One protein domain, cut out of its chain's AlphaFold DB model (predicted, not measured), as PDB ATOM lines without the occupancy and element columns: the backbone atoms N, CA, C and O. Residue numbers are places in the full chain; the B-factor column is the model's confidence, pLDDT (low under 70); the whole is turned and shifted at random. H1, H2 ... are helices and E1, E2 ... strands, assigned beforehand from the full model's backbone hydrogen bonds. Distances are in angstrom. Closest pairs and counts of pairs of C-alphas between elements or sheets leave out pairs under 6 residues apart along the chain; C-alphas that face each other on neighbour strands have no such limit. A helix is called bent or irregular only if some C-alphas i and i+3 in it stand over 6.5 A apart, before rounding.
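This is residues 4 to 165 and 177 to 201 of the 220 residues of an uncharacterized protein of Verrucomicrobia bacterium (UniProt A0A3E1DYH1). One large, twisted sheet of six antiparallel strands, in the order E2, E3, E4, E8, E7, E6, makes the body, with the helices H1 and H4 side by side beyond it and short E5 lying between H1 and the sheet. The long link of residues 105 to 123 crosses from E4 past E8 and E7 and wraps round the E6 edge to reach E5, while E1 and H2 sit toward one end of the sheet and small H3 at the far end. The printed part has 187 residues in the order H1, E1, H2, E2, E3, E4, E5, E6, E7, H3, E8, H4; its class is mixed, helices and strands, with 90 residues, under half, in named elements. It is compact, with a radius of gyration of the C-alphas of 16.0 A and spans of 51 by 36 by 28 A.

Begin with E8, residues 180 to 190, 30.2 A long: find C-alpha 180 at (162.927, 161.060, 167.288). Beside it look for E7, residues 150 to 159, 29.4 A, and after E7, as its neighbour and an edge strand of the sheet, E6, residues 139 to 147, 26.6 A. On its other side come E4, residues 97 to 104, 20.1 A, which bends by 58 degrees at residue 100, then E3, residues 87 to 92, and E2, residues 73 to 78. E1 is residues 32 to 34 and E5 residues 124 to 126. H1, residues 4 to 15, 16.3 A, begins at C-alpha 4 (168.172, 184.897, 158.339); H4, residues 191 to 201, 15.1 A, ends at C-alpha 201 (177.926, 188.662, 160.438). H2 is residues 43 to 49, and H3, residues 160 to 163, is only just irregular, with C-alphas 160 and 163 6.6 A apart.

E2, E3 and E4 form a meander, each strand the antiparallel neighbour of the one before; look at N 75 and O 90, 2.9 A, and N 89 and O 102, 2.7 A. E4 and E8 are antiparallel, with N 103 and O 186 at 2.8 A; E8 and E7 have N 153 and O 187 at 2.8 A, and the hairpin E6 and E7 has N 143 and O 154 at 2.8 A. E5 and E1 pair with no named strand; the closest C-alphas of E5 and E7, Phe 125 and Ser 155, are 5.5 A apart, and those of E1 and E8, Ile 33 and Tyr 188, 6.3 A. H1 touches H4, closest at C-alphas of Arg 12 and Leu 198, 6.1 A, at a shallow tilt of 34.9 degrees, only just short of steep, opposite ways. H1, H3 and H4 only graze the sheet; H2 is on it, over none of its strands, at a height over the sheet of 7.1 A. In H1, H2 and H4 every O i to N i+4 pair is within hydrogen-bond range; H3 is too short for such a pair, and 0 of its 1 O i to N i+3 pair is within range.

The two C-alphas farthest apart, those of Gly 26 and Arg 165, are 54.0 A apart. Residues 166 to 176 are not printed, and C-alphas 165 and 177 are 14.6 A apart across that cut. The links H1 to E1, H2 to E2, E4 to E5 and E5 to E6 are long. Mean pLDDT of the printed part is 88.2; it is under 70 at residues 56 to 58, 108, 118 to 119, 161 to 165 and 177 to 179.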
ATOM      1  N   GLY A   4     166.747 184.631 158.515       86.69
ATOM      2  CA  GLY A   4     168.172 184.897 158.339       86.69
ATOM      3  C   GLY A   4     168.844 185.713 159.448       86.69
ATOM      4  O   GLY A   4     170.029 185.510 159.706       86.69
ATOM      5  N   VAL A   5     168.127 186.595 160.154       90.94
ATOM      6  CA  VAL A   5     168.690 187.290 161.330       90.94
ATOM      7  C   VAL A   5     168.880 186.319 162.490       90.94
ATOM      8  O   VAL A   5     169.863 186.437 163.224       90.94
ATOM      9  N   VAL A   6     167.962 185.364 162.653       91.38
ATOM     10  CA  VAL A   6     168.068 184.324 163.680       91.38
ATOM     11  C   VAL A   6     169.260 183.423 163.370       91.38
ATOM     12  O   VAL A   6     170.166 183.343 164.194       91.38
ATOM     13  N   THR A   7     169.351 182.884 162.151       92.00
ATOM     14  CA  THR A   7     170.481 182.041 161.724       92.00
ATOM     15  C   THR A   7     171.837 182.735 161.887       92.00
ATOM     16  O   THR A   7     172.779 182.129 162.394       92.00
ATOM     17  N   MET A   8     171.958 184.025 161.544       94.44
ATOM     18  CA  MET A   8     173.207 184.773 161.765       94.44
ATOM     19  C   MET A   8     173.574 184.900 163.249       94.44
ATOM     20  O   MET A   8     174.750 184.806 163.600       94.44
ATOM     21  N   LYS A   9     172.594 185.125 164.134       93.06
ATOM     22  CA  LYS A   9     172.842 185.161 165.585       93.06
ATOM     23  C   LYS A   9     173.284 183.792 166.092       93.06
ATOM     24  O   LYS A   9     174.233 183.719 166.862       93.06
ATOM     25  N   GLU A  10     172.648 182.725 165.620       93.12
ATOM     26  CA  GLU A  10     172.990 181.356 165.999       93.12
ATOM     27  C   GLU A  10     174.409 180.978 165.578       93.12
ATOM     28  O   GLU A  10     175.191 180.528 166.416       93.12
ATOM     29  N   LEU A  11     174.768 181.243 164.317       93.69
ATOM     30  CA  LEU A  11     176.131 181.059 163.819       93.69
ATOM     31  C   LEU A  11     177.134 181.859 164.647       93.69
ATOM     32  O   LEU A  11     178.142 181.315 165.086       93.69
ATOM     33  N   ARG A  12     176.864 183.141 164.913       95.06
ATOM     34  CA  ARG A  12     177.753 183.959 165.745       95.06
ATOM     35  C   ARG A  12     177.960 183.336 167.120       95.06
ATOM     36  O   ARG A  12     179.095 183.252 167.581       95.06
ATOM     37  N   ASP A  13     176.884 182.903 167.761       93.50
ATOM     38  CA  ASP A  13     176.947 182.366 169.112       93.50
ATOM     39  C   ASP A  13     177.717 181.031 169.144       93.50
ATOM     40  O   ASP A  13     178.546 180.848 170.033       93.50
ATOM     41  N   LEU A  14     177.535 180.153 168.145       93.56
ATOM     42  CA  LEU A  14     178.306 178.906 167.994       93.56
ATOM     43  C   LEU A  14     179.804 179.156 167.765       93.56
ATOM     44  O   LEU A  14     180.642 178.418 168.280       93.56
ATOM     45  N   LEU A  15     180.150 180.183 166.986       96.06
ATOM     46  CA  LEU A  15     181.529 180.429 166.557       96.06
ATOM     47  C   LEU A  15     182.328 181.319 167.519       96.06
ATOM     48  O   LEU A  15     183.554 181.240 167.539       96.06
ATOM     49  N   SER A  16     181.659 182.153 168.319       93.75
ATOM     50  CA  SER A  16     182.296 183.187 169.152       93.75
ATOM     51  C   SER A  16     183.283 182.661 170.202       93.75
ATOM     52  O   SER A  16     184.234 183.358 170.544       93.75
ATOM     53  N   GLY A  17     183.097 181.432 170.693       94.44
ATOM     54  CA  GLY A  17     184.045 180.789 171.612       94.44
ATOM     55  C   GLY A  17     185.296 180.225 170.926       94.44
ATOM     56  O   GLY A  17     186.273 179.905 171.595       94.44
ATOM     57  N   PHE A  18     185.272 180.096 169.599       96.69
ATOM     58  CA  PHE A  18     186.324 179.457 168.810       96.69
ATOM     59  C   PHE A  18     187.118 180.444 167.946       96.69
ATOM     60  O   PHE A  18     188.318 180.253 167.752       96.69
ATOM     61  N   ALA A  19     186.479 181.489 167.426       96.94
ATOM     62  CA  ALA A  19     187.076 182.435 166.492       96.94
ATOM     63  C   ALA A  19     186.673 183.882 166.814       96.94
ATOM     64  O   ALA A  19     185.702 184.140 167.522       96.94
ATOM     65  N   SER A  20     187.413 184.836 166.250       95.69
ATOM     66  CA  SER A  20     187.093 186.266 166.289       95.69
ATOM     67  C   SER A  20     186.732 186.784 164.897       95.69
ATOM     68  O   SER A  20     187.111 186.189 163.896       95.69
ATOM     69  N   ALA A  21     186.042 187.921 164.807       95.25
ATOM     70  CA  ALA A  21     185.702 188.583 163.542       95.25
ATOM     71  C   ALA A  21     186.926 189.258 162.869       95.25
ATOM     72  O   ALA A  21     186.914 190.458 162.599       95.25
ATOM     73  N   ALA A  22     187.992 188.493 162.630       93.31
ATOM     74  CA  ALA A  22     189.275 188.937 162.098       93.31
ATOM     75  C   ALA A  22     189.662 188.034 160.913       93.31
ATOM     76  O   ALA A  22     190.365 187.048 161.109       93.31
ATOM     77  N   PRO A  23     189.145 188.305 159.700       89.19
ATOM     78  CA  PRO A  23     189.266 187.383 158.578       89.19
ATOM     79  C   PRO A  23     190.735 187.198 158.185       89.19
ATOM     80  O   PRO A  23     191.425 188.171 157.877       89.19
ATOM     81  N   ASN A  24     191.189 185.946 158.151       86.88
ATOM     82  CA  ASN A  24     192.509 185.573 157.661       86.88
ATOM     83  C   ASN A  24     192.396 184.920 156.278       86.88
ATOM     84  O   ASN A  24     191.836 183.834 156.138       86.88
ATOM     85  N   THR A  25     192.935 185.582 155.256       82.38
ATOM     86  CA  THR A  25     192.966 185.081 153.870       82.38
ATOM     87  C   THR A  25     194.302 184.439 153.494       82.38
ATOM     88  O   THR A  25     194.511 184.093 152.334       82.38
ATOM     89  N   GLY A  26     195.239 184.337 154.439       84.50
ATOM     90  CA  GLY A  26     196.527 183.698 154.214       84.50
ATOM     91  C   GLY A  26     196.396 182.181 154.026       84.50
ATOM     92  O   GLY A  26     195.425 181.576 154.490       84.50
ATOM     93  N   PRO A  27     197.380 181.539 153.371       84.50
ATOM     94  CA  PRO A  27     197.424 180.086 153.299       84.50
ATOM     95  C   PRO A  27     197.587 179.496 154.706       84.50
ATOM     96  O   PRO A  27     198.331 180.026 155.532       84.50
ATOM     97  N   ALA A  28     196.920 178.373 154.965       90.94
ATOM     98  CA  ALA A  28     197.032 177.643 156.227       90.94
ATOM     99  C   ALA A  28     197.166 176.129 155.965       90.94
ATOM    100  O   ALA A  28     196.251 175.361 156.271       90.94
ATOM    101  N   PRO A  29     198.282 175.694 155.340       88.12
ATOM    102  CA  PRO A  29     198.459 174.314 154.878       88.12
ATOM    103  C   PRO A  29     198.535 173.293 156.025       88.12
ATOM    104  O   PRO A  29     198.318 172.102 155.813       88.12
ATOM    105  N   ASP A  30     198.820 173.752 157.244       93.56
ATOM    106  CA  ASP A  30     198.865 172.942 158.461       93.56
ATOM    107  C   ASP A  30     197.472 172.622 159.030       93.56
ATOM    108  O   ASP A  30     197.352 171.796 159.935       93.56
ATOM    109  N   ILE A  31     196.409 173.256 158.520       97.25
ATOM    110  CA  ILE A  31     195.046 172.973 158.966       97.25
ATOM    111  C   ILE A  31     194.528 171.719 158.270       97.25
ATOM    112  O   ILE A  31     194.170 171.735 157.093       97.25
ATOM    113  N   LEU A  32     194.421 170.652 159.051       97.31
ATOM    114  CA  LEU A  32     193.762 169.412 158.679       97.31
ATOM    115  C   LEU A  32     192.272 169.502 159.047       97.31
ATOM    116  O   LEU A  32     191.944 169.503 160.230       97.31
ATOM    117  N   ILE A  33     191.377 169.630 158.059       97.31
ATOM    118  CA  ILE A  33     189.928 169.777 158.289       97.31
ATOM    119  C   ILE A  33     189.341 168.482 158.854       97.31
ATOM    120  O   ILE A  33     188.626 168.502 159.853       97.31
ATOM    121  N   TYR A  34     189.615 167.370 158.176       94.75
ATOM    122  CA  TYR A  34     189.121 166.042 158.519       94.75
ATOM    123  C   TYR A  34     189.947 164.985 157.789       94.75
ATOM    124  O   TYR A  34     190.105 165.080 156.568       94.75
ATOM    125  N   ASP A  35     190.427 163.970 158.519       88.81
ATOM    126  CA  ASP A  35     191.355 162.959 157.990       88.81
ATOM    127  C   ASP A  35     192.433 163.642 157.117       88.81
ATOM    128  O   ASP A  35     192.857 164.740 157.437       88.81
ATOM    129  N   LYS A  36     192.853 163.084 155.988       92.81
ATOM    130  CA  LYS A  36     193.864 163.651 155.080       92.81
ATOM    131  C   LYS A  36     193.426 164.913 154.307       92.81
ATOM    132  O   LYS A  36     194.125 165.310 153.377       92.81
ATOM    133  N   ILE A  37     192.283 165.535 154.615       96.38
ATOM    134  CA  ILE A  37     191.808 166.739 153.915       96.38
ATOM    135  C   ILE A  37     192.382 167.997 154.556       96.38
ATOM    136  O   ILE A  37     192.008 168.375 155.665       96.38
ATOM    137  N   HIS A  38     193.237 168.689 153.812       96.75
ATOM    138  CA  HIS A  38     193.802 169.971 154.216       96.75
ATOM    139  C   HIS A  38     192.913 171.144 153.793       96.75
ATOM    140  O   HIS A  38     192.219 171.096 152.775       96.75
ATOM    141  N   TYR A  39     192.970 172.227 154.562       97.25
ATOM    142  CA  TYR A  39     192.357 173.491 154.183       97.25
ATOM    143  C   TYR A  39     192.951 174.009 152.871       97.25
ATOM    144  O   TYR A  39     194.166 174.034 152.692       97.25
ATOM    145  N   LEU A  40     192.070 174.404 151.951       96.50
ATOM    146  CA  LEU A  40     192.377 174.795 150.575       96.50
ATOM    147  C   LEU A  40     192.936 173.668 149.681       96.50
ATOM    148  O   LEU A  40     193.458 173.940 148.596       96.50
ATOM    149  N   MET A  41     192.777 172.397 150.070       97.06
ATOM    150  CA  MET A  41     193.075 171.263 149.187       97.06
ATOM    151  C   MET A  41     192.182 171.310 147.932       97.06
ATOM    152  O   MET A  41     190.967 171.479 148.061       97.06
ATOM    153  N   PRO A  42     192.720 171.118 146.713       97.25
ATOM    154  CA  PRO A  42     191.904 171.037 145.505       97.25
ATOM    155  C   PRO A  42     190.841 169.933 145.597       97.25
ATOM    156  O   PRO A  42     191.140 168.796 145.956       97.25
ATOM    157  N   LEU A  43     189.603 170.221 145.182       96.25
ATOM    158  CA  LEU A  43     188.476 169.281 145.259       96.25
ATOM    159  C   LEU A  43     188.789 167.921 144.623       96.25
ATOM    160  O   LEU A  43     188.459 166.883 145.187       96.25
ATOM    161  N   LYS A  44     189.438 167.909 143.452       95.56
ATOM    162  CA  LYS A  44     189.804 166.660 142.759       95.56
ATOM    163  C   LYS A  44     190.745 165.790 143.592       95.56
ATOM    164  O   LYS A  44     190.638 164.567 143.559       95.56
ATOM    165  N   GLU A  45     191.665 166.420 144.313       96.75
ATOM    166  CA  GLU A  45     192.595 165.730 145.199       96.75
ATOM    167  C   GLU A  45     191.868 165.203 146.436       96.75
ATOM    168  O   GLU A  45     191.985 164.019 146.734       96.75
ATOM    169  N   ALA A  46     191.023 166.023 147.067       96.12
ATOM    170  CA  ALA A  46     190.204 165.612 148.208       96.12
ATOM    171  C   ALA A  46     189.308 164.403 147.882       96.12
ATOM    172  O   ALA A  46     189.261 163.431 148.635       96.12
ATOM    173  N   VAL A  47     188.655 164.425 146.714       94.94
ATOM    174  CA  VAL A  47     187.844 163.313 146.191       94.94
ATOM    175  C   VAL A  47     188.672 162.037 146.061       94.94
ATOM    176  O   VAL A  47     188.230 160.973 146.489       94.94
ATOM    177  N   LYS A  48     189.886 162.136 145.508       94.62
ATOM    178  CA  LYS A  48     190.797 160.994 145.357       94.62
ATOM    179  C   LYS A  48     191.250 160.452 146.713       94.62
ATOM    180  O   LYS A  48     191.240 159.241 146.912       94.62
ATOM    181  N   VAL A  49     191.643 161.335 147.627       94.50
ATOM    182  CA  VAL A  49     192.165 160.988 148.956       94.50
ATOM    183  C   VAL A  49     191.114 160.277 149.807       94.50
ATOM    184  O   VAL A  49     191.439 159.293 150.468       94.50
ATOM    185  N   LEU A  50     189.858 160.724 149.742       92.56
ATOM    186  CA  LEU A  50     188.732 160.106 150.447       92.56
ATOM    187  C   LEU A  50     188.094 158.930 149.686       92.56
ATOM    188  O   LEU A  50     187.137 158.334 150.174       92.56
ATOM    189  N   GLY A  51     188.584 158.596 148.485       92.69
ATOM    190  CA  GLY A  51     188.034 157.511 147.668       92.69
ATOM    191  C   GLY A  51     186.578 157.731 147.240       92.69
ATOM    192  O   GLY A  51     185.824 156.769 147.093       92.69
ATOM    193  N   LEU A  52     186.158 158.986 147.059       91.12
ATOM    194  CA  LEU A  52     184.778 159.332 146.715       91.12
ATOM    195  C   LEU A  52     184.531 159.083 145.222       91.12
ATOM    196  O   LEU A  52     185.248 159.599 144.369       91.12
ATOM    197  N   SER A  53     183.497 158.309 144.892       81.50
ATOM    198  CA  SER A  53     183.182 157.941 143.498       81.50
ATOM    199  C   SER A  53     181.734 158.217 143.091       81.50
ATOM    200  O   SER A  53     181.457 158.412 141.910       81.50
ATOM    201  N   GLN A  54     180.806 158.284 144.049       77.69
ATOM    202  CA  GLN A  54     179.379 158.480 143.787       77.69
ATOM    203  C   GLN A  54     178.951 159.909 144.122       77.69
ATOM    204  O   GLN A  54     178.577 160.205 145.258       77.69
ATOM    205  N   VAL A  55     178.998 160.793 143.122       77.06
ATOM    206  CA  VAL A  55     178.401 162.134 143.216       77.06
ATOM    207  C   VAL A  55     176.881 161.991 143.232       77.06
ATOM    208  O   VAL A  55     176.309 161.311 142.384       77.06
ATOM    209  N   VAL A  56     176.229 162.614 144.211       65.31
ATOM    210  CA  VAL A  56     174.788 162.436 144.459       65.31
ATOM    211  C   VAL A  56     173.965 163.551 143.830       65.31
ATOM    212  O   VAL A  56     172.840 163.297 143.421       65.31
ATOM    213  N   ASN A  57     174.520 164.765 143.750       60.88
ATOM    214  CA  ASN A  57     173.829 165.962 143.276       60.88
ATOM    215  C   ASN A  57     174.778 166.928 142.555       60.88
ATOM    216  O   ASN A  57     175.988 166.927 142.788       60.88
ATOM    217  N   SER A  58     174.193 167.776 141.704       67.88
ATOM    218  CA  SER A  58     174.840 168.968 141.158       67.88
ATOM    219  C   SER A  58     175.316 169.888 142.286       67.88
ATOM    220  O   SER A  58     174.718 169.945 143.358       67.88
ATOM    221  N   THR A  59     176.413 170.603 142.038       82.06
ATOM    222  CA  THR A  59     176.973 171.602 142.950       82.06
ATOM    223  C   THR A  59     175.888 172.549 143.473       82.06
ATOM    224  O   THR A  59     175.226 173.218 142.677       82.06
ATOM    225  N   ILE A  60     175.724 172.635 144.796       88.00
ATOM    226  CA  ILE A  60     174.796 173.577 145.437       88.00
ATOM    227  C   ILE A  60     175.529 174.860 145.822       88.00
ATOM    228  O   ILE A  60     176.698 174.824 146.197       88.00
ATOM    229  N   THR A  61     174.850 176.004 145.758       91.12
ATOM    230  CA  THR A  61     175.373 177.240 146.361       91.12
ATOM    231  C   THR A  61     175.076 177.217 147.856       91.12
ATOM    232  O   THR A  61     173.926 177.010 148.239       91.12
ATOM    233  N   VAL A  62     176.083 177.462 148.696       91.19
ATOM    234  CA  VAL A  62     175.879 177.617 150.144       91.19
ATOM    235  C   VAL A  62     175.334 179.020 150.397       91.19
ATOM    236  O   VAL A  62     176.055 180.013 150.301       91.19
ATOM    237  N   SER A  63     174.034 179.105 150.672       88.00
ATOM    238  CA  SER A  63     173.287 180.364 150.802       88.00
ATOM    239  C   SER A  63     172.936 180.733 152.247       88.00
ATOM    240  O   SER A  63     172.164 181.667 152.469       88.00
ATOM    241  N   CYS A  64     173.508 180.035 153.229       90.44
ATOM    242  CA  CYS A  64     173.175 180.235 154.633       90.44
ATOM    243  C   CYS A  64     173.475 181.673 155.095       90.44
ATOM    244  O   CYS A  64     174.591 182.167 154.896       90.44
ATOM    245  N   PRO A  65     172.506 182.369 155.720       90.50
ATOM    246  CA  PRO A  65     172.697 183.726 156.216       90.50
ATOM    247  C   PRO A  65     173.916 183.850 157.137       90.50
ATOM    248  O   PRO A  65     174.016 183.168 158.149       90.50
ATOM    249  N   GLY A  66     174.841 184.751 156.795       89.06
ATOM    250  CA  GLY A  66     176.112 184.941 157.506       89.06
ATOM    251  C   GLY A  66     177.317 184.312 156.804       89.06
ATOM    252  O   GLY A  66     178.431 184.806 156.971       89.06
ATOM    253  N   MET A  67     177.104 183.307 155.952       90.56
ATOM    254  CA  MET A  67     178.157 182.758 155.097       90.56
ATOM    255  C   MET A  67     178.545 183.742 153.972       90.56
ATOM    256  O   MET A  67     177.746 184.604 153.581       90.56
ATOM    257  N   PRO A  68     179.765 183.632 153.416       86.62
ATOM    258  CA  PRO A  68     180.166 184.349 152.206       86.62
ATOM    259  C   PRO A  68     179.243 184.046 151.014       86.62
ATOM    260  O   PRO A  68     179.303 182.981 150.399       86.62
ATOM    261  N   TYR A  69     178.380 185.006 150.680       81.75
ATOM    262  CA  TYR A  69     177.382 184.867 149.621       81.75
ATOM    263  C   TYR A  69     178.031 184.648 148.245       81.75
ATOM    264  O   TYR A  69     179.038 185.283 147.927       81.75
ATOM    265  N   HIS A  70     177.473 183.727 147.447       83.50
ATOM    266  CA  HIS A  70     177.959 183.324 146.114       83.50
ATOM    267  C   HIS A  70     179.443 182.928 146.020       83.50
ATOM    268  O   HIS A  70     179.998 182.861 144.926       83.50
ATOM    269  N   SER A  71     180.089 182.658 147.153       89.94
ATOM    270  CA  SER A  71     181.521 182.345 147.199       89.94
ATOM    271  C   SER A  71     181.793 180.902 147.612       89.94
ATOM    272  O   SER A  71     182.915 180.434 147.451       89.94
ATOM    273  N   LEU A  72     180.776 180.210 148.139       95.25
ATOM    274  CA  LEU A  72     180.876 178.857 148.667       95.25
ATOM    275  C   LEU A  72     179.912 177.902 147.964       95.25
ATOM    276  O   LEU A  72     178.748 178.230 147.713       95.25
ATOM    277  N   PHE A  73     180.397 176.692 147.707       95.12
ATOM    278  CA  PHE A  73     179.693 175.665 146.955       95.12
ATOM    279  C   PHE A  73     179.815 174.300 147.628       95.12
ATOM    280  O   PHE A  73     180.917 173.890 147.981       95.12
ATOM    281  N   GLY A  74     178.705 173.580 147.774       94.44
ATOM    282  CA  GLY A  74     178.679 172.214 148.294       94.44
ATOM    283  C   GLY A  74     178.682 171.179 147.171       94.44
ATOM    284  O   GLY A  74     177.898 171.286 146.226       94.44
ATOM    285  N   VAL A  75     179.531 170.157 147.283       94.56
ATOM    286  CA  VAL A  75     179.524 168.980 146.398       94.56
ATOM    287  C   VAL A  75     179.263 167.731 147.231       94.56
ATOM    288  O   VAL A  75     180.069 167.382 148.094       94.56
ATOM    289  N   SER A  76     178.126 167.076 146.991       93.81
ATOM    290  CA  SER A  76     177.644 165.952 147.802       93.81
ATOM    291  C   SER A  76     178.037 164.592 147.227       93.81
ATOM    292  O   SER A  76     177.834 164.315 146.041       93.81
ATOM    293  N   PHE A  77     178.497 163.706 148.102       92.75
ATOM    294  CA  PHE A  77     178.877 162.332 147.799       92.75
ATOM    295  C   PHE A  77     178.180 161.361 148.753       92.75
ATOM    296  O   PHE A  77     177.928 161.687 149.914       92.75
ATOM    297  N   LYS A  78     177.889 160.154 148.262       91.06
ATOM    298  CA  LYS A  78     177.409 159.026 149.071       91.06
ATOM    299  C   LYS A  78     178.580 158.133 149.455       91.06
ATOM    300  O   LYS A  78     179.521 157.966 148.681       91.06
ATOM    301  N   GLY A  79     178.495 157.528 150.631       89.56
ATOM    302  CA  GLY A  79     179.516 156.614 151.120       89.56
ATOM    303  C   GLY A  79     179.114 155.941 152.423       89.56
ATOM    304  O   GLY A  79     177.943 155.889 152.783       89.56
ATOM    305  N   LYS A  80     180.105 155.392 153.120       90.31
ATOM    306  CA  LYS A  80     179.982 154.953 154.509       90.31
ATOM    307  C   LYS A  80     181.096 155.641 155.273       90.31
ATOM    308  O   LYS A  80     182.264 155.424 154.960       90.31
ATOM    309  N   PHE A  81     180.725 156.469 156.230       90.44
ATOM    310  CA  PHE A  81     181.640 157.301 156.989       90.44
ATOM    311  C   PHE A  81     181.530 156.980 158.480       90.44
ATOM    312  O   PHE A  81     180.713 156.155 158.906       90.44
ATOM    313  N   GLU A  82     182.395 157.604 159.271       85.62
ATOM    314  CA  GLU A  82     182.429 157.418 160.720       85.62
ATOM    315  C   GLU A  82     181.063 157.682 161.360       85.62
ATOM    316  O   GLU A  82     180.229 158.414 160.827       85.62
ATOM    317  N   ASN A  83     180.813 157.054 162.508       84.56
ATOM    318  CA  ASN A  83     179.573 157.186 163.278       84.56
ATOM    319  C   ASN A  83     178.285 156.871 162.490       84.56
ATOM    320  O   ASN A  83     177.193 157.232 162.915       84.56
ATOM    321  N   GLY A  84     178.397 156.155 161.366       87.56
ATOM    322  CA  GLY A  84     177.254 155.699 160.582       87.56
ATOM    323  C   GLY A  84     176.713 156.719 159.581       87.56
ATOM    324  O   GLY A  84     175.684 156.438 158.969       87.56
ATOM    325  N   PHE A  85     177.389 157.857 159.385       91.81
ATOM    326  CA  PHE A  85     177.042 158.800 158.321       91.81
ATOM    327  C   PHE A  85     177.178 158.135 156.946       91.81
ATOM    328  O   PHE A  85     178.088 157.337 156.709       91.81
ATOM    329  N   ASP A  86     176.280 158.466 156.021       91.44
ATOM    330  CA  ASP A  86     176.239 157.882 154.674       91.44
ATOM    331  C   ASP A  86     176.335 158.926 153.547       91.44
ATOM    332  O   ASP A  86     176.374 158.582 152.360       91.44
ATOM    333  N   GLY A  87     176.429 160.205 153.914       92.19
ATOM    334  CA  GLY A  87     176.669 161.323 153.020       92.19
ATOM    335  C   GLY A  87     177.806 162.211 153.513       92.19
ATOM    336  O   GLY A  87     178.008 162.392 154.714       92.19
ATOM    337  N   VAL A  88     178.529 162.806 152.570       94.00
ATOM    338  CA  VAL A  88     179.495 163.877 152.831       94.00
ATOM    339  C   VAL A  88     179.301 164.997 151.818       94.00
ATOM    340  O   VAL A  88     179.049 164.749 150.640       94.00
ATOM    341  N   VAL A  89     179.419 166.237 152.269       95.25
ATOM    342  CA  VAL A  89     179.434 167.441 151.449       95.25
ATOM    343  C   VAL A  89     180.798 168.093 151.611       95.25
ATOM    344  O   VAL A  89     181.181 168.507 152.706       95.25
ATOM    345  N   LEU A  90     181.543 168.184 150.512       96.38
ATOM    346  CA  LEU A  90     182.758 168.989 150.459       96.38
ATOM    347  C   LEU A  90     182.350 170.424 150.128       96.38
ATOM    348  O   LEU A  90     181.833 170.684 149.038       96.38
ATOM    349  N   VAL A  91     182.553 171.341 151.075       97.12
ATOM    350  CA  VAL A  91     182.317 172.771 150.862       97.12
ATOM    351  C   VAL A  91     183.572 173.367 150.255       97.12
ATOM    352  O   VAL A  91     184.669 173.210 150.789       97.12
ATOM    353  N   THR A  92     183.406 174.054 149.134       96.75
ATOM    354  CA  THR A  92     184.487 174.603 148.320       96.75
ATOM    355  C   THR A  92     184.317 176.091 148.083       96.75
ATOM    356  O   THR A  92     183.194 176.591 148.106       96.75
ATOM    357  N   ASP A  93     185.421 176.786 147.842       95.25
ATOM    358  CA  ASP A  93     185.407 178.151 147.321       95.25
ATOM    359  C   ASP A  93     185.201 178.194 145.789       95.25
ATOM    360  O   ASP A  93     185.014 177.170 145.121       95.25
ATOM    361  N   SER A  94     185.262 179.392 145.201       93.50
ATOM    362  CA  SER A  94     185.158 179.590 143.748       93.50
ATOM    363  C   SER A  94     186.330 179.001 142.950       93.50
ATOM    364  O   SER A  94     186.170 178.717 141.760       93.50
ATOM    365  N   ALA A  95     187.479 178.756 143.588       94.62
ATOM    366  CA  ALA A  95     188.635 178.087 142.998       94.62
ATOM    367  C   ALA A  95     188.551 176.551 143.094       94.62
ATOM    368  O   ALA A  95     189.461 175.849 142.647       94.62
ATOM    369  N   LYS A  96     187.436 176.008 143.611       95.50
ATOM    370  CA  LYS A  96     187.219 174.571 143.852       95.50
ATOM    371  C   LYS A  96     188.223 173.991 144.848       95.50
ATOM    372  O   LYS A  96     188.646 172.841 144.701       95.50
ATOM    373  N   GLN A  97     188.596 174.767 145.857       96.62
ATOM    374  CA  GLN A  97     189.417 174.328 146.977       96.62
ATOM    375  C   GLN A  97     188.529 174.077 148.196       96.62
ATOM    376  O   GLN A  97     187.598 174.836 148.452       96.62
ATOM    377  N   VAL A  98     188.778 172.994 148.931       97.12
ATOM    378  CA  VAL A  98     187.954 172.585 150.076       97.12
ATOM    379  C   VAL A  98     188.205 173.511 151.265       97.12
ATOM    380  O   VAL A  98     189.337 173.668 151.722       97.12
ATOM    381  N   VAL A  99     187.134 174.102 151.789       97.00
ATOM    382  CA  VAL A  99     187.158 175.028 152.929       97.00
ATOM    383  C   VAL A  99     186.400 174.509 154.149       97.00
ATOM    384  O   VAL A  99     186.602 175.032 155.238       97.00
ATOM    385  N   ALA A 100     185.543 173.499 153.986       97.81
ATOM    386  CA  ALA A 100     184.837 172.822 155.073       97.81
ATOM    387  C   ALA A 100     184.375 171.427 154.622       97.81
ATOM    388  O   ALA A 100     184.269 171.154 153.423       97.81
ATOM    389  N   VAL A 101     184.069 170.560 155.585       97.75
ATOM    390  CA  VAL A 101     183.510 169.223 155.332       97.75
ATOM    391  C   VAL A 101     182.286 169.033 156.214       97.75
ATOM    392  O   VAL A 101     182.373 169.222 157.423       97.75
ATOM    393  N   GLU A 102     181.160 168.642 155.629       96.69
ATOM    394  CA  GLU A 102     179.955 168.279 156.374       96.69
ATOM    395  C   GLU A 102     179.601 166.815 156.129       96.69
ATOM    396  O   GLU A 102     179.445 166.391 154.989       96.69
ATOM    397  N   PHE A 103     179.429 166.039 157.191       95.06
ATOM    398  CA  PHE A 103     178.796 164.731 157.113       95.06
ATOM    399  C   PHE A 103     177.296 164.861 157.322       95.06
ATOM    400  O   PHE A 103     176.835 165.611 158.184       95.06
ATOM    401  N   THR A 104     176.543 164.101 156.539       92.00
ATOM    402  CA  THR A 104     175.082 164.073 156.572       92.00
ATOM    403  C   THR A 104     174.599 162.633 156.626       92.00
ATOM    404  O   THR A 104     175.286 161.706 156.190       92.00
ATOM    405  N   ASN A 105     173.417 162.439 157.199       88.19
ATOM    406  CA  ASN A 105     172.732 161.157 157.176       88.19
ATOM    407  C   ASN A 105     171.491 161.257 156.293       88.19
ATOM    408  O   ASN A 105     170.486 161.872 156.656       88.19
ATOM    409  N   VAL A 106     171.602 160.677 155.109       70.69
ATOM    410  CA  VAL A 106     170.533 160.523 154.129       70.69
ATOM    411  C   VAL A 106     169.682 159.295 154.471       70.69
ATOM    412  O   VAL A 106     168.479 159.298 154.206       70.69
ATOM    413  N   SER A 107     170.272 158.255 155.069       71.56
ATOM    414  CA  SER A 107     169.537 157.070 155.512       71.56
ATOM    415  C   SER A 107     168.668 157.329 156.744       71.56
ATOM    416  O   SER A 107     168.891 158.238 157.537       71.56
ATOM    417  N   THR A 108     167.688 156.450 156.953       65.25
ATOM    418  CA  THR A 108     166.842 156.427 158.155       65.25
ATOM    419  C   THR A 108     167.511 155.754 159.357       65.25
ATOM    420  O   THR A 108     166.872 155.584 160.398       65.25
ATOM    421  N   LYS A 109     168.780 155.332 159.246       70.50
ATOM    422  CA  LYS A 109     169.493 154.717 160.370       70.50
ATOM    423  C   LYS A 109     169.745 155.771 161.438       70.50
ATOM    424  O   LYS A 109     170.229 156.856 161.131       70.50
ATOM    425  N   LYS A 110     169.436 155.448 162.695       71.94
ATOM    426  CA  LYS A 110     169.718 156.346 163.816       71.94
ATOM    427  C   LYS A 110     171.231 156.484 163.989       71.94
ATOM    428  O   LYS A 110     171.923 155.482 164.150       71.94
ATOM    429  N   ILE A 111     171.713 157.722 163.971       77.81
ATOM    430  CA  ILE A 111     173.064 158.085 164.403       77.81
ATOM    431  C   ILE A 111     172.906 158.782 165.740       77.81
ATOM    432  O   ILE A 111     172.111 159.710 165.849       77.81
ATOM    433  N   THR A 112     173.658 158.326 166.736       74.38
ATOM    434  CA  THR A 112     173.736 159.013 168.027       74.38
ATOM    435  C   THR A 112     174.909 159.978 167.964       74.38
ATOM    436  O   THR A 112     176.024 159.572 167.628       74.38
ATOM    437  N   LEU A 113     174.654 161.255 168.241       81.00
ATOM    438  CA  LEU A 113     175.695 162.268 168.366       81.00
ATOM    439  C   LEU A 113     175.936 162.553 169.845       81.00
ATOM    440  O   LEU A 113     175.004 162.837 170.598       81.00
ATOM    441  N   ASP A 114     177.196 162.486 170.253       71.56
ATOM    442  CA  ASP A 114     177.581 162.764 171.630       71.56
ATOM    443  C   ASP A 114     177.505 164.271 171.930       71.56
ATOM    444  O   ASP A 114     177.710 165.114 171.056       71.56
ATOM    445  N   ARG A 115     177.282 164.621 173.204       72.94
ATOM    446  CA  ARG A 115     177.452 165.991 173.743       72.94
ATOM    447  C   ARG A 115     176.599 167.081 173.074       72.94
ATOM    448  O   ARG A 115     177.032 168.225 172.929       72.94
ATOM    449  N   LEU A 116     175.361 166.756 172.731       81.25
ATOM    450  CA  LEU A 116     174.382 167.741 172.280       81.25
ATOM    451  C   LEU A 116     173.829 168.559 173.461       81.25
ATOM    452  O   LEU A 116     173.456 168.011 174.496       81.25
ATOM    453  N   SER A 117     173.737 169.879 173.301       76.19
ATOM    454  CA  SER A 117     173.129 170.778 174.286       76.19
ATOM    455  C   SER A 117     171.634 170.964 174.029       76.19
ATOM    456  O   SER A 117     171.218 171.257 172.909       76.19
ATOM    457  N   THR A 118     170.833 170.870 175.094       66.00
ATOM    458  CA  THR A 118     169.399 171.218 175.122       66.00
ATOM    459  C   THR A 118     169.134 172.618 175.683       66.00
ATOM    460  O   THR A 118     167.989 173.045 175.771       66.00
ATOM    461  N   LYS A 119     170.180 173.352 176.091       62.59
ATOM    462  CA  LYS A 119     170.047 174.559 176.926       62.59
ATOM    463  C   LYS A 119     169.614 175.822 176.174       62.59
ATOM    464  O   LYS A 119     169.471 176.868 176.799       62.59
ATOM    465  N   LYS A 120     169.475 175.762 174.851       71.38
ATOM    466  CA  LYS A 120     169.180 176.926 174.014       71.38
ATOM    467  C   LYS A 120     168.214 176.545 172.902       71.38
ATOM    468  O   LYS A 120     168.334 175.470 172.320       71.38
ATOM    469  N   GLU A 121     167.270 177.434 172.623       80.50
ATOM    470  CA  GLU A 121     166.313 177.275 171.532       80.50
ATOM    471  C   GLU A 121     166.992 177.600 170.205       80.50
ATOM    472  O   GLU A 121     167.112 178.762 169.818       80.50
ATOM    473  N   TRP A 122     167.473 176.558 169.534       89.88
ATOM    474  CA  TRP A 122     168.010 176.663 168.187       89.88
ATOM    475  C   TRP A 122     166.915 176.439 167.140       89.88
ATOM    476  O   TRP A 122     165.924 175.730 167.364       89.88
ATOM    477  N   VAL A 123     167.120 177.039 165.976       90.81
ATOM    478  CA  VAL A 123     166.233 176.998 164.820       90.81
ATOM    479  C   VAL A 123     166.949 176.363 163.634       90.81
ATOM    480  O   VAL A 123     166.362 175.516 162.964       90.81
ATOM    481  N   THR A 124     168.204 176.726 163.374       91.88
ATOM    482  CA  THR A 124     168.992 176.197 162.248       91.88
ATOM    483  C   THR A 124     169.670 174.884 162.618       91.88
ATOM    484  O   THR A 124     170.392 174.856 163.599       91.88
ATOM    485  N   PHE A 125     169.506 173.810 161.841       91.31
ATOM    486  CA  PHE A 125     170.166 172.514 162.110       91.31
ATOM    487  C   PHE A 125     171.116 172.042 161.001       91.31
ATOM    488  O   PHE A 125     171.858 171.082 161.194       91.31
ATOM    489  N   ASP A 126     171.114 172.704 159.847       92.12
ATOM    490  CA  ASP A 126     172.003 172.401 158.727       92.12
ATOM    491  C   ASP A 126     172.440 173.723 158.090       92.12
ATOM    492  O   ASP A 126     171.662 174.402 157.413       92.12
ATOM    493  N   PHE A 127     173.679 174.124 158.367       91.81
ATOM    494  CA  PHE A 127     174.214 175.411 157.931       91.81
ATOM    495  C   PHE A 127     174.724 175.379 156.488       91.81
ATOM    496  O   PHE A 127     174.852 176.433 155.877       91.81
ATOM    497  N   VAL A 128     175.014 174.210 155.914       92.25
ATOM    498  CA  VAL A 128     175.469 174.125 154.519       92.25
ATOM    499  C   VAL A 128     174.271 174.169 153.574       92.25
ATOM    500  O   VAL A 128     174.280 174.911 152.591       92.25
ATOM    501  N   ASN A 129     173.200 173.448 153.910       89.19
ATOM    502  CA  ASN A 129     171.962 173.388 153.131       89.19
ATOM    503  C   ASN A 129     170.897 174.391 153.602       89.19
ATOM    504  O   ASN A 129     169.807 174.429 153.037       89.19
ATOM    505  N   THR A 130     171.204 175.216 154.609       89.12
ATOM    506  CA  THR A 130     170.318 176.267 155.149       89.12
ATOM    507  C   THR A 130     168.965 175.720 155.613       89.12
ATOM    508  O   THR A 130     167.910 176.231 155.240       89.12
ATOM    509  N   ARG A 131     168.972 174.649 156.416       90.12
ATOM    510  CA  ARG A 131     167.731 174.059 156.943       90.12
ATOM    511  C   ARG A 131     167.451 174.535 158.358       90.12
ATOM    512  O   ARG A 131     168.307 174.471 159.243       90.12
ATOM    513  N   THR A 132     166.214 174.965 158.557       90.56
ATOM    514  CA  THR A 132     165.662 175.422 159.828       90.56
ATOM    515  C   THR A 132     164.477 174.554 160.236       90.56
ATOM    516  O   THR A 132     163.850 173.899 159.397       90.56
ATOM    517  N   LYS A 133     164.154 174.515 161.533       87.56
ATOM    518  CA  LYS A 133     162.912 173.884 161.981       87.56
ATOM    519  C   LYS A 133     161.717 174.671 161.433       87.56
ATOM    520  O   LYS A 133     161.608 175.870 161.650       87.56
ATOM    521  N   GLY A 134     160.819 173.983 160.730       82.00
ATOM    522  CA  GLY A 134     159.567 174.564 160.227       82.00
ATOM    523  C   GLY A 134     158.377 174.402 161.179       82.00
ATOM    524  O   GLY A 134     157.262 174.760 160.820       82.00
ATOM    525  N   GLN A 135     158.588 173.802 162.354       79.94
ATOM    526  CA  GLN A 135     157.546 173.494 163.335       79.94
ATOM    527  C   GLN A 135     157.987 173.965 164.720       79.94
ATOM    528  O   GLN A 135     159.095 173.642 165.154       79.94
ATOM    529  N   ASP A 136     157.105 174.664 165.433       80.75
ATOM    530  CA  ASP A 136     157.413 175.247 166.747       80.75
ATOM    531  C   ASP A 136     157.740 174.185 167.795       80.75
ATOM    532  O   ASP A 136     158.687 174.341 168.568       80.75
ATOM    533  N   ALA A 137     157.000 173.073 167.770       81.81
ATOM    534  CA  ALA A 137     157.189 171.954 168.688       81.81
ATOM    535  C   ALA A 137     158.517 171.214 168.456       81.81
ATOM    536  O   ALA A 137     159.012 170.534 169.353       81.81
ATOM    537  N   ALA A 138     159.110 171.336 167.266       84.31
ATOM    538  CA  ALA A 138     160.385 170.705 166.987       84.31
ATOM    539  C   ALA A 138     161.530 171.395 167.733       84.31
ATOM    540  O   ALA A 138     161.519 172.603 167.998       84.31
ATOM    541  N   MET A 139     162.563 170.617 168.036       87.62
ATOM    542  CA  MET A 139     163.766 171.111 168.694       87.62
ATOM    543  C   MET A 139     164.975 170.911 167.795       87.62
ATOM    544  O   MET A 139     165.049 169.957 167.024       87.62
ATOM    545  N   VAL A 140     165.950 171.799 167.935       90.12
ATOM    546  CA  VAL A 140     167.276 171.629 167.352       90.12
ATOM    547  C   VAL A 140     168.278 171.598 168.490       90.12
ATOM    548  O   VAL A 140     168.199 172.406 169.417       90.12
ATOM    549  N   ARG A 141     169.209 170.648 168.433       91.06
ATOM    550  CA  ARG A 141     170.318 170.569 169.384       91.06
ATOM    551  C   ARG A 141     171.633 170.693 168.640       91.06
ATOM    552  O   ARG A 141     171.795 170.089 167.582       91.06
ATOM    553  N   HIS A 142     172.572 171.409 169.251       92.94
ATOM    554  CA  HIS A 142     173.951 171.479 168.787       92.94
ATOM    555  C   HIS A 142     174.922 171.028 169.869       92.94
ATOM    556  O   HIS A 142     174.718 171.306 171.054       92.94
ATOM    557  N   GLY A 143     176.000 170.383 169.446       92.06
ATOM    558  CA  GLY A 143     177.203 170.130 170.228       92.06
ATOM    559  C   GLY A 143     178.414 170.697 169.494       92.06
ATOM    560  O   GLY A 143     178.467 170.666 168.266       92.06
ATOM    561  N   THR A 144     179.385 171.228 170.230       93.69
ATOM    562  CA  THR A 144     180.611 171.780 169.639       93.69
ATOM    563  C   THR A 144     181.846 171.199 170.302       93.69
ATOM    564  O   THR A 144     181.902 171.107 171.527       93.69
ATOM    565  N   GLU A 145     182.859 170.870 169.507       94.81
ATOM    566  CA  GLU A 145     184.154 170.396 169.992       94.81
ATOM    567  C   GLU A 145     185.284 170.959 169.127       94.81
ATOM    568  O   GLU A 145     185.149 171.073 167.911       94.81
ATOM    569  N   THR A 146     186.395 171.359 169.743       95.94
ATOM    570  CA  THR A 146     187.525 171.970 169.033       95.94
ATOM    571  C   THR A 146     188.670 170.978 168.870       95.94
ATOM    572  O   THR A 146     189.128 170.387 169.844       95.94
ATOM    573  N   TYR A 147     189.181 170.870 167.645       93.62
ATOM    574  CA  TYR A 147     190.336 170.062 167.266       93.62
ATOM    575  C   TYR A 147     191.390 170.964 166.626       93.62
ATOM    576  O   TYR A 147     191.363 171.246 165.427       93.62
ATOM    577  N   GLY A 148     192.302 171.490 167.446       94.50
ATOM    578  CA  GLY A 148     193.309 172.452 166.993       94.50
ATOM    579  C   GLY A 148     192.670 173.691 166.354       94.50
ATOM    580  O   GLY A 148     192.018 174.487 167.029       94.50
ATOM    581  N   LYS A 149     192.856 173.855 165.040       96.62
ATOM    582  CA  LYS A 149     192.328 174.980 164.246       96.62
ATOM    583  C   LYS A 149     190.999 174.662 163.546       96.62
ATOM    584  O   LYS A 149     190.620 175.384 162.626       96.62
ATOM    585  N   VAL A 150     190.288 173.620 163.970       98.00
ATOM    586  CA  VAL A 150     188.995 173.205 163.407       98.00
ATOM    587  C   VAL A 150     187.952 173.088 164.512       98.00
ATOM    588  O   VAL A 150     188.221 172.539 165.580       98.00
ATOM    589  N   LEU A 151     186.752 173.591 164.249       97.69
ATOM    590  CA  LEU A 151     185.579 173.405 165.092       97.69
ATOM    591  C   LEU A 151     184.686 172.328 164.479       97.69
ATOM    592  O   LEU A 151     184.267 172.456 163.331       97.69
ATOM    593  N   ARG A 152     184.370 171.291 165.250       96.50
ATOM    594  CA  ARG A 152     183.301 170.343 164.933       96.50
ATOM    595  C   ARG A 152     181.991 170.869 165.504       96.50
ATOM    596  O   ARG A 152     181.931 171.172 166.694       96.50
ATOM    597  N   ILE A 153     180.958 170.940 164.673       95.56
ATOM    598  CA  ILE A 153     179.585 171.268 165.060       95.56
ATOM    599  C   ILE A 153     178.708 170.069 164.711       95.56
ATOM    600  O   ILE A 153     178.473 169.782 163.539       95.56
ATOM    601  N   ASP A 154     178.233 169.384 165.739       94.94
ATOM    602  CA  ASP A 154     177.257 168.306 165.631       94.94
ATOM    603  C   ASP A 154     175.860 168.906 165.787       94.94
ATOM    604  O   ASP A 154     175.621 169.662 166.729       94.94
ATOM    605  N   SER A 155     174.943 168.603 164.869       93.00
ATOM    606  CA  SER A 155     173.580 169.151 164.878       93.00
ATOM    607  C   SER A 155     172.551 168.063 164.632       93.00
ATOM    608  O   SER A 155     172.782 167.150 163.842       93.00
ATOM    609  N   VAL A 156     171.397 168.161 165.291       91.31
ATOM    610  CA  VAL A 156     170.283 167.236 165.065       91.31
ATOM    611  C   VAL A 156     168.942 167.946 165.183       91.31
ATOM    612  O   VAL A 156     168.745 168.799 166.055       91.31
ATOM    613  N   PHE A 157     168.012 167.571 164.308       89.00
ATOM    614  CA  PHE A 157     166.611 167.957 164.391       89.00
ATOM    615  C   PHE A 157     165.842 166.901 165.185       89.00
ATOM    616  O   PHE A 157     165.971 165.706 164.939       89.00
ATOM    617  N   VAL A 158     165.019 167.324 166.134       86.31
ATOM    618  CA  VAL A 158     164.264 166.432 167.015       86.31
ATOM    619  C   VAL A 158     162.786 166.690 166.804       86.31
ATOM    620  O   VAL A 158     162.292 167.786 167.081       86.31
ATOM    621  N   ASN A 159     162.079 165.670 166.324       82.38
ATOM    622  CA  ASN A 159     160.639 165.737 166.134       82.38
ATOM    623  C   ASN A 159     159.908 165.108 167.332       82.38
ATOM    624  O   ASN A 159     159.997 163.887 167.506       82.38
ATOM    625  N   PRO A 160     159.149 165.890 168.120       74.69
ATOM    626  CA  PRO A 160     158.429 165.382 169.289       74.69
ATOM    627  C   PRO A 160     157.263 164.444 168.935       74.69
ATOM    628  O   PRO A 160     156.886 163.596 169.735       74.69
ATOM    629  N   ASP A 161     156.677 164.547 167.738       66.38
ATOM    630  CA  ASP A 161     155.442 163.822 167.391       66.38
ATOM    631  C   ASP A 161     155.667 162.376 166.938       66.38
ATOM    632  O   ASP A 161     154.733 161.583 166.809       66.38
ATOM    633  N   SER A 162     156.919 162.017 166.704       57.72
ATOM    634  CA  SER A 162     157.314 160.709 166.187       57.72
ATOM    635  C   SER A 162     157.227 159.575 167.220       57.72
ATOM    636  O   SER A 162     157.134 158.414 166.820       57.72
ATOM    637  N   ASP A 163     157.189 159.894 168.520       52.00
ATOM    638  CA  ASP A 163     157.264 158.911 169.616       52.00
ATOM    639  C   ASP A 163     155.898 158.561 170.251       52.00
ATOM    640  O   ASP A 163     155.789 157.740 171.164       52.00
ATOM    641  N   LYS A 164     154.797 159.106 169.709       49.75
ATOM    642  CA  LYS A 164     153.417 158.881 170.198       49.75
ATOM    643  C   LYS A 164     152.899 157.435 170.054       49.75
ATOM    644  O   LYS A 164     151.733 157.175 170.338       49.75
ATOM    645  N   ARG A 165     153.730 156.481 169.616       45.53
ATOM    646  CA  ARG A 165     153.363 155.061 169.442       45.53
ATOM    647  C   ARG A 165     154.111 154.078 170.360       45.53
ATOM    648  O   ARG A 165     153.875 152.883 170.217       45.53
ATOM    649  N   GLU A 177     162.811 163.981 177.041       49.81
ATOM    650  CA  GLU A 177     163.524 162.912 176.299       49.81
ATOM    651  C   GLU A 177     162.694 162.194 175.202       49.81
ATOM    652  O   GLU A 177     163.177 161.249 174.585       49.81
ATOM    653  N   GLY A 178     161.457 162.615 174.917       52.66
ATOM    654  CA  GLY A 178     160.512 161.858 174.070       52.66
ATOM    655  C   GLY A 178     160.379 162.317 172.612       52.66
ATOM    656  O   GLY A 178     159.277 162.672 172.199       52.66
ATOM    657  N   GLY A 179     161.459 162.347 171.824       62.06
ATOM    658  CA  GLY A 179     161.392 162.720 170.401       62.06
ATOM    659  C   GLY A 179     162.383 161.964 169.513       62.06
ATOM    660  O   GLY A 179     163.489 161.637 169.937       62.06
ATOM    661  N   THR A 180     162.019 161.708 168.250       77.50
ATOM    662  CA  THR A 180     162.927 161.060 167.288       77.50
ATOM    663  C   THR A 180     163.899 162.073 166.711       77.50
ATOM    664  O   THR A 180     163.510 163.070 166.100       77.50
ATOM    665  N   GLU A 181     165.180 161.763 166.876       80.44
ATOM    666  CA  GLU A 181     166.292 162.431 166.216       80.44
ATOM    667  C   GLU A 181     166.305 162.120 164.720       80.44
ATOM    668  O   GLU A 181     166.246 160.964 164.296       80.44
ATOM    669  N   MET A 182     166.380 163.171 163.915       83.88
ATOM    670  CA  MET A 182     166.397 163.121 162.463       83.88
ATOM    671  C   MET A 182     167.438 164.103 161.931       83.88
ATOM    672  O   MET A 182     167.784 165.090 162.578       83.88
ATOM    673  N   HIS A 183     167.920 163.828 160.720       86.56
ATOM    674  CA  HIS A 183     168.893 164.668 160.019       86.56
ATOM    675  C   HIS A 183     170.126 165.046 160.860       86.56
ATOM    676  O   HIS A 183     170.453 166.229 160.943       86.56
ATOM    677  N   PRO A 184     170.815 164.077 161.493       92.12
ATOM    678  CA  PRO A 184     172.085 164.371 162.127       92.12
ATOM    679  C   PRO A 184     173.067 164.881 161.067       92.12
ATOM    680  O   PRO A 184     173.184 164.301 159.980       92.12
ATOM    681  N   THR A 185     173.764 165.962 161.397       94.19
ATOM    682  CA  THR A 185     174.847 166.533 160.597       94.19
ATOM    683  C   THR A 185     176.068 166.777 161.472       94.19
ATOM    684  O   THR A 185     175.964 166.973 162.687       94.19
ATOM    685  N   ARG A 186     177.243 166.743 160.848       96.00
ATOM    686  CA  ARG A 186     178.522 167.040 161.493       96.00
ATOM    687  C   ARG A 186     179.357 167.910 160.576       96.00
ATOM    688  O   ARG A 186     179.885 167.428 159.579       96.00
ATOM    689  N   LEU A 187     179.493 169.178 160.935       97.00
ATOM    690  CA  LEU A 187     180.268 170.160 160.188       97.00
ATOM    691  C   LEU A 187     181.646 170.343 160.824       97.00
ATOM    692  O   LEU A 187     181.751 170.709 161.991       97.00
ATOM    693  N   TYR A 188     182.698 170.142 160.039       97.94
ATOM    694  CA  TYR A 188     184.068 170.521 160.368       97.94
ATOM    695  C   TYR A 188     184.385 171.868 159.724       97.94
ATOM    696  O   TYR A 188     184.472 171.988 158.498       97.94
ATOM    697  N   LEU A 189     184.550 172.886 160.568       97.56
ATOM    698  CA  LEU A 189     184.742 174.273 160.174       97.56
ATOM    699  C   LEU A 189     186.135 174.781 160.590       97.56
ATOM    700  O   LEU A 189     186.396 174.989 161.778       97.56
ATOM    701  N   PRO A 190     187.045 175.011 159.633       97.69
ATOM    702  CA  PRO A 190     188.344 175.625 159.886       97.69
ATOM    703  C   PRO A 190     188.238 177.042 160.445       97.69
ATOM    704  O   PRO A 190     187.372 177.823 160.041       97.69
ATOM    705  N   ARG A 191     189.177 177.412 161.323       97.25
ATOM    706  CA  ARG A 191     189.237 178.742 161.942       97.25
ATOM    707  C   ARG A 191     189.224 179.898 160.931       97.25
ATOM    708  O   ARG A 191     188.398 180.780 161.137       97.25
ATOM    709  N   PRO A 192     190.006 179.895 159.830       96.94
ATOM    710  CA  PRO A 192     189.972 181.001 158.867       96.94
ATOM    711  C   PRO A 192     188.576 181.237 158.271       96.94
ATOM    712  O   PRO A 192     188.132 182.376 158.117       96.94
ATOM    713  N   LEU A 193     187.836 180.156 157.999       96.19
ATOM    714  CA  LEU A 193     186.463 180.254 157.513       96.19
ATOM    715  C   LEU A 193     185.512 180.759 158.611       96.19
ATOM    716  O   LEU A 193     184.677 181.620 158.339       96.19
ATOM    717  N   ALA A 194     185.658 180.290 159.854       96.94
ATOM    718  CA  ALA A 194     184.878 180.785 160.992       96.94
ATOM    719  C   ALA A 194     185.094 182.290 161.244       96.94
ATOM    720  O   ALA A 194     184.131 183.025 161.465       96.94
ATOM    721  N   GLU A 195     186.338 182.766 161.154       96.50
ATOM    722  CA  GLU A 195     186.694 184.185 161.276       96.50
ATOM    723  C   GLU A 195     186.047 185.027 160.170       96.50
ATOM    724  O   GLU A 195     185.495 186.098 160.439       96.50
ATOM    725  N   LEU A 196     186.049 184.521 158.931       95.44
ATOM    726  CA  LEU A 196     185.388 185.164 157.799       95.44
ATOM    727  C   LEU A 196     183.865 185.241 157.982       95.44
ATOM    728  O   LEU A 196     183.272 186.290 157.722       95.44
ATOM    729  N   ILE A 197     183.229 184.167 158.457       95.75
ATOM    730  CA  ILE A 197     181.788 184.138 158.761       95.75
ATOM    731  C   ILE A 197     181.456 185.165 159.848       95.75
ATOM    732  O   ILE A 197     180.562 185.993 159.668       95.75
ATOM    733  N   LEU A 198     182.206 185.176 160.954       96.38
ATOM    734  CA  LEU A 198     182.016 186.144 162.038       96.38
ATOM    735  C   LEU A 198     182.220 187.586 161.567       96.38
ATOM    736  O   LEU A 198     181.431 188.466 161.918       96.38
ATOM    737  N   TYR A 199     183.231 187.827 160.732       94.94
ATOM    738  CA  TYR A 199     183.448 189.125 160.104       94.94
ATOM    739  C   TYR A 199     182.235 189.554 159.275       94.94
ATOM    740  O   TYR A 199     181.721 190.655 159.469       94.94
ATOM    741  N   ARG A 200     181.710 188.678 158.411       93.44
ATOM    742  CA  ARG A 200     180.509 188.959 157.608       93.44
ATOM    743  C   ARG A 200     179.293 189.252 158.481       93.44
ATOM    744  O   ARG A 200     178.628 190.258 158.254       93.44
ATOM    745  N   ILE A 201     179.037 188.440 159.503       94.75
ATOM    746  CA  ILE A 201     177.926 188.662 160.438       94.75
ATOM    747  C   ILE A 201     178.066 190.020 161.141       94.75
ATOM    748  O   ILE A 201     177.083 190.752 161.242       94.75
TER     749      ILE A 201